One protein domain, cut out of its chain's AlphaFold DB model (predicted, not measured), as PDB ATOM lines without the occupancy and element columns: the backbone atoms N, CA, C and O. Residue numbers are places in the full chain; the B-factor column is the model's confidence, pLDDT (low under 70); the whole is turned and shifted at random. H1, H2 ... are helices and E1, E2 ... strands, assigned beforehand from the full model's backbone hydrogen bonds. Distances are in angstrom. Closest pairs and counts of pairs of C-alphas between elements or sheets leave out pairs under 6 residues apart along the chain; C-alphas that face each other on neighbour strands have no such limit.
ATOM      1  N   LYS A   4     192.085 200.466 363.008       74.31
ATOM      2  CA  LYS A   4     193.289 201.044 362.389       74.31
ATOM      3  C   LYS A   4     193.449 200.613 360.922       74.31
ATOM      4  O   LYS A   4     193.796 201.438 360.083       74.31
ATOM      5  N   THR A   5     193.131 199.358 360.608       72.94
ATOM      6  CA  THR A   5     193.210 198.790 359.256       72.94
ATOM      7  C   THR A   5     192.160 199.414 358.329       72.94
ATOM      8  O   THR A   5     192.495 199.847 357.232       72.94
ATOM      9  N   ASN A   6     190.924 199.598 358.804       74.12
ATOM     10  CA  ASN A   6     189.869 200.257 358.019       74.12
ATOM     11  C   ASN A   6     190.177 201.736 357.748       74.12
ATOM     12  O   ASN A   6     189.944 202.223 356.646       74.12
ATOM     13  N   ARG A   7     190.750 202.450 358.728       80.00
ATOM     14  CA  ARG A   7     191.205 203.839 358.530       80.00
ATOM     15  C   ARG A   7     192.328 203.954 357.500       80.00
ATOM     16  O   ARG A   7     192.365 204.932 356.760       80.00
ATOM     17  N   PHE A   8     193.229 202.976 357.448       80.00
ATOM     18  CA  PHE A   8     194.278 202.936 356.431       80.00
ATOM     19  C   PHE A   8     193.691 202.787 355.023       80.00
ATOM     20  O   PHE A   8     194.063 203.547 354.130       80.00
ATOM     21  N   PHE A   9     192.747 201.857 354.838       77.12
ATOM     22  CA  PHE A   9     192.086 201.661 353.546       77.12
ATOM     23  C   PHE A   9     191.279 202.888 353.123       77.12
ATOM     24  O   PHE A   9     191.410 203.322 351.983       77.12
ATOM     25  N   TYR A  10     190.550 203.510 354.053       80.62
ATOM     26  CA  TYR A  10     189.850 204.774 353.818       80.62
ATOM     27  C   TYR A  10     190.776 205.870 353.260       80.62
ATOM     28  O   TYR A  10     190.533 206.378 352.170       80.62
ATOM     29  N   LYS A  11     191.903 206.161 353.929       80.44
ATOM     30  CA  LYS A  11     192.875 207.178 353.468       80.44
ATOM     31  C   LYS A  11     193.442 206.916 352.072       80.44
ATOM     32  O   LYS A  11     193.960 207.824 351.423       80.44
ATOM     33  N   LYS A  12     193.469 205.654 351.649       76.88
ATOM     34  CA  LYS A  12     193.950 205.260 350.327       76.88
ATOM     35  C   LYS A  12     192.841 205.353 349.277       76.88
ATOM     36  O   LYS A  12     193.134 205.791 348.173       76.88
ATOM     37  N   ALA A  13     191.606 205.016 349.638       76.75
ATOM     38  CA  ALA A  13     190.420 205.169 348.801       76.75
ATOM     39  C   ALA A  13     190.071 206.639 348.497       76.75
ATOM     40  O   ALA A  13     189.675 206.949 347.378       76.75
ATOM     41  N   GLU A  14     190.308 207.573 349.427       76.00
ATOM     42  CA  GLU A  14     190.167 209.022 349.160       76.00
ATOM     43  C   GLU A  14     191.044 209.506 347.992       76.00
ATOM     44  O   GLU A  14     190.747 210.518 347.362       76.00
ATOM     45  N   LYS A  15     192.119 208.774 347.672       76.31
ATOM     46  CA  LYS A  15     193.027 209.082 346.560       76.31
ATOM     47  C   LYS A  15     192.600 208.462 345.219       76.31
ATOM     48  O   LYS A  15     193.383 208.516 344.275       76.31
ATOM     49  N   GLY A  16     191.394 207.891 345.120       69.25
ATOM     50  CA  GLY A  16     190.828 207.324 343.889       69.25
ATOM     51  C   GLY A  16     190.583 205.809 343.954       69.25
ATOM     52  O   GLY A  16     190.552 205.209 345.025       69.25
ATOM     53  N   TRP A  17     190.399 205.176 342.792       65.31
ATOM     54  CA  TRP A  17     190.199 203.724 342.686       65.31
ATOM     55  C   TRP A  17     191.472 202.962 343.071       65.31
ATOM     56  O   TRP A  17     192.510 203.128 342.433       65.31
ATOM     57  N   ALA A  18     191.403 202.101 344.093       67.12
ATOM     58  CA  ALA A  18     192.572 201.364 344.565       67.12
ATOM     59  C   ALA A  18     192.223 199.943 345.036       67.12
ATOM     60  O   ALA A  18     191.736 199.732 346.143       67.12
ATOM     61  N   ILE A  19     192.570 198.942 344.223       65.44
ATOM     62  CA  ILE A  19     192.578 197.534 344.649       65.44
ATOM     63  C   ILE A  19     193.800 197.326 345.551       65.44
ATOM     64  O   ILE A  19     194.935 197.532 345.119       65.44
ATOM     65  N   MET A  20     193.598 196.925 346.810       68.56
ATOM     66  CA  MET A  20     194.684 196.812 347.788       68.56
ATOM     67  C   MET A  20     194.888 195.375 348.250       68.56
ATOM     68  O   MET A  20     194.047 194.779 348.909       68.56
ATOM     69  N   LYS A  21     196.070 194.816 347.983       64.69
ATOM     70  CA  LYS A  21     196.456 193.497 348.498       64.69
ATOM     71  C   LYS A  21     197.112 193.636 349.870       64.69
ATOM     72  O   LYS A  21     198.180 194.241 349.994       64.69
ATOM     73  N   ARG A  22     196.500 193.077 350.917       66.44
ATOM     74  CA  ARG A  22     197.066 193.085 352.272       66.44
ATOM     75  C   ARG A  22     198.028 191.906 352.420       66.44
ATOM     76  O   ARG A  22     197.615 190.761 352.549       66.44
ATOM     77  N   ARG A  23     199.333 192.200 352.444       58.81
ATOM     78  CA  ARG A  23     200.400 191.183 352.536       58.81
ATOM     79  C   ARG A  23     200.403 190.369 353.834       58.81
ATOM     80  O   ARG A  23     200.822 189.225 353.792       58.81
ATOM     81  N   VAL A  24     199.951 190.945 354.951       60.34
ATOM     82  CA  VAL A  24     200.066 190.318 356.286       60.34
ATOM     83  C   VAL A  24     199.246 189.028 356.401       60.34
ATOM     84  O   VAL A  24     199.675 188.101 357.071       60.34
ATOM     85  N   ASP A  25     198.113 188.949 355.698       63.94
ATOM     86  CA  ASP A  25     197.143 187.861 355.871       63.94
ATOM     87  C   ASP A  25     196.825 187.143 354.538       63.94
ATOM     88  O   ASP A  25     195.919 186.322 354.472       63.94
ATOM     89  N   GLY A  26     197.490 187.501 353.433       63.81
ATOM     90  CA  GLY A  26     197.209 186.952 352.096       63.81
ATOM     91  C   GLY A  26     195.917 187.447 351.422       63.81
ATOM     92  O   GLY A  26     195.729 187.199 350.232       63.81
ATOM     93  N   TYR A  27     195.057 188.196 352.121       66.81
ATOM     94  CA  TYR A  27     193.793 188.701 351.569       66.81
ATOM     95  C   TYR A  27     193.976 189.878 350.597       66.81
ATOM     96  O   TYR A  27     194.738 190.822 350.838       66.81
ATOM     97  N   VAL A  28     193.212 189.855 349.505       68.88
ATOM     98  CA  VAL A  28     193.004 191.010 348.622       68.88
ATOM     99  C   VAL A  28     191.786 191.767 349.135       68.88
ATOM    100  O   VAL A  28     190.717 191.184 349.251       68.88
ATOM    101  N   VAL A  29     191.968 193.042 349.471       74.56
ATOM    102  CA  VAL A  29     190.909 193.942 349.926       74.56
ATOM    103  C   VAL A  29     190.506 194.836 348.768       74.56
ATOM    104  O   VAL A  29     191.291 195.657 348.281       74.56
ATOM    105  N   PHE A  30     189.260 194.689 348.340       70.88
ATOM    106  CA  PHE A  30     188.667 195.586 347.360       70.88
ATOM    107  C   PHE A  30     188.049 196.784 348.081       70.88
ATOM    108  O   PHE A  30     187.265 196.620 349.016       70.88
ATOM    109  N   ILE A  31     188.435 197.988 347.661       76.12
ATOM    110  CA  ILE A  31     187.846 199.250 348.105       76.12
ATOM    111  C   ILE A  31     187.848 200.223 346.918       76.12
ATOM    112  O   ILE A  31     188.785 200.252 346.119       76.12
ATOM    113  N   GLN A  32     186.763 200.968 346.755       76.00
ATOM    114  CA  GLN A  32     186.593 201.991 345.725       76.00
ATOM    115  C   GLN A  32     186.753 203.371 346.363       76.00
ATOM    116  O   GLN A  32     186.948 203.473 347.572       76.00
ATOM    117  N   TRP A  33     186.676 204.434 345.561       79.44
ATOM    118  CA  TRP A  33     186.586 205.781 346.116       79.44
ATOM    119  C   TRP A  33     185.351 205.893 347.019       79.44
ATOM    120  O   TRP A  33     184.286 205.375 346.688       79.44
ATOM    121  N   VAL A  34     185.515 206.542 348.167       76.62
ATOM    122  CA  VAL A  34     184.488 206.673 349.207       76.62
ATOM    123  C   VAL A  34     184.573 208.062 349.821       76.62
ATOM    124  O   VAL A  34     185.671 208.582 350.036       76.62
ATOM    125  N   ALA A  35     183.420 208.646 350.128       77.75
ATOM    126  CA  ALA A  35     183.312 210.004 350.652       77.75
ATOM    127  C   ALA A  35     183.520 210.072 352.174       77.75
ATOM    128  O   ALA A  35     183.683 211.155 352.733       77.75
ATOM    129  N   SER A  36     183.490 208.927 352.869       84.31
ATOM    130  CA  SER A  36     183.648 208.881 354.324       84.31
ATOM    131  C   SER A  36     184.248 207.572 354.841       84.31
ATOM    132  O   SER A  36     184.207 206.518 354.203       84.31
ATOM    133  N   TRP A  37     184.760 207.620 356.073       81.62
ATOM    134  CA  TRP A  37     185.289 206.442 356.764       81.62
ATOM    135  C   TRP A  37     184.229 205.359 357.024       81.62
ATOM    136  O   TRP A  37     184.545 204.167 357.004       81.62
ATOM    137  N   GLN A  38     182.979 205.748 357.284       85.56
ATOM    138  CA  GLN A  38     181.883 204.796 357.502       85.56
ATOM    139  C   GLN A  38     181.567 204.015 356.228       85.56
ATOM    140  O   GLN A  38     181.399 202.796 356.283       85.56
ATOM    141  N   GLU A  39     181.577 204.700 355.090       84.06
ATOM    142  CA  GLU A  39     181.367 204.101 353.776       84.06
ATOM    143  C   GLU A  39     182.515 203.149 353.411       84.06
ATOM    144  O   GLU A  39     182.273 201.993 353.066       84.06
ATOM    145  N   ALA A  40     183.767 203.566 353.634       81.62
ATOM    146  CA  ALA A  40     184.945 202.703 353.502       81.62
ATOM    147  C   ALA A  40     184.826 201.426 354.342       81.62
ATOM    148  O   ALA A  40     185.132 200.327 353.879       81.62
ATOM    149  N   ARG A  41     184.376 201.567 355.596       82.38
ATOM    150  CA  ARG A  41     184.177 200.437 356.501       82.38
ATOM    151  C   ARG A  41     183.138 199.487 355.913       82.38
ATOM    152  O   ARG A  41     183.466 198.328 355.693       82.38
ATOM    153  N   GLN A  42     181.930 199.962 355.626       84.94
ATOM    154  CA  GLN A  42     180.858 199.125 355.074       84.94
ATOM    155  C   GLN A  42     181.265 198.444 353.765       84.94
ATOM    156  O   GLN A  42     181.003 197.255 353.586       84.94
ATOM    157  N   GLN A  43     181.950 199.168 352.882       81.88
ATOM    158  CA  GLN A  43     182.398 198.639 351.605       81.88
ATOM    159  C   GLN A  43     183.424 197.517 351.782       81.88
ATOM    160  O   GLN A  43     183.302 196.482 351.135       81.88
ATOM    161  N   VAL A  44     184.381 197.664 352.700       78.75
ATOM    162  CA  VAL A  44     185.352 196.603 352.996       78.75
ATOM    163  C   VAL A  44     184.670 195.366 353.590       78.75
ATOM    164  O   VAL A  44     185.026 194.254 353.209       78.75
ATOM    165  N   TYR A  45     183.678 195.517 354.470       80.50
ATOM    166  CA  TYR A  45     182.923 194.361 354.977       80.50
ATOM    167  C   TYR A  45     182.130 193.670 353.852       80.50
ATOM    168  O   TYR A  45     182.237 192.458 353.674       80.50
ATOM    169  N   LYS A  46     181.416 194.445 353.028       82.25
ATOM    170  CA  LYS A  46     180.558 193.928 351.950       82.25
ATOM    171  C   LYS A  46     181.344 193.287 350.802       82.25
ATOM    172  O   LYS A  46     180.993 192.196 350.370       82.25
ATOM    173  N   LEU A  47     182.394 193.946 350.306       74.56
ATOM    174  CA  LEU A  47     183.171 193.474 349.151       74.56
ATOM    175  C   LEU A  47     184.063 192.274 349.473       74.56
ATOM    176  O   LEU A  47     184.413 191.529 348.565       74.56
ATOM    177  N   ASN A  48     184.431 192.086 350.742       73.88
ATOM    178  CA  ASN A  48     185.305 190.986 351.154       73.88
ATOM    179  C   ASN A  48     184.546 189.865 351.889       73.88
ATOM    180  O   ASN A  48     185.176 188.912 352.339       73.88
ATOM    181  N   GLY A  49     183.209 189.952 351.982       69.88
ATOM    182  CA  GLY A  49     182.357 188.921 352.590       69.88
ATOM    183  C   GLY A  49     182.591 188.743 354.090       69.88
ATOM    184  O   GLY A  49     182.497 187.632 354.604       69.88
TER     185      GLY A  49
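AT A GLANCE: This is residues 4 to 49 of the 51 residues of an uncharacterized protein of Prevotella oulorum (UniProt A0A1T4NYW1). A small hairpin of two strands, E1 and E2, has two helices packed by it: H2 packs on E2, and H1 packs with its residues 9 to 13 near the hairpin's open end, crossing H2 at nearly a right angle. The 46 printed residues hold two named helices and two named strands, in the order H1, E1, E2, H2, with an antiparallel sheet in the order E1, E2. The class is mixed, helices and strands. The whole is compact and rounded, with a radius of gyration of the C-alphas of 9.5 A and spans of 27 by 20 by 18 A.

IN THESE COORDINATES: H1, residues 4 to 13, begins at C-alpha 4 (193.289, 201.044, 362.389) and is 14.5 A long from first to last C-alpha. E1 is residues 18 to 21, 9.6 A long, and E2 is residues 28 to 31, 9.7 A long. H2, residues 37 to 47, is 15.2 A long and ends at C-alpha 47 (183.171, 193.474, 349.151).

HOW THE PARTS SIT: H1 and H2 touch, closest at the C-alphas of Tyr 10 and Ala 40, 5.3 A apart, and stand about perpendicular at 86 degrees. The closest C-alphas of H1 and E2 are those of Ala 13 and Ile 31, 6.5 A apart. E1 and E2 form a hairpin, antiparallel at 159 degrees, with N 20 and O 29 at 3.0 A and N 29 and O 20 at 2.8 A, within hydrogen-bond range. The closest C-alphas of E2 and H2 are those of Ile 31 and Val 44, 6.1 A apart. E1 and H2 are apart. In H1 and H2 every O i to N i+4 pair is within hydrogen-bond range.

THE WHOLE: The two C-alphas farthest apart in the domain, those of Gly 26 and Ala 35, are 27.0 A apart. The printed part has no cut. The links from H1 to E1 and from E2 to H2 are tight, and the link from E1 to E2 is short. The mean pLDDT of the printed part is 74.6, and residues 16 to 28 and residue 49 are under 70.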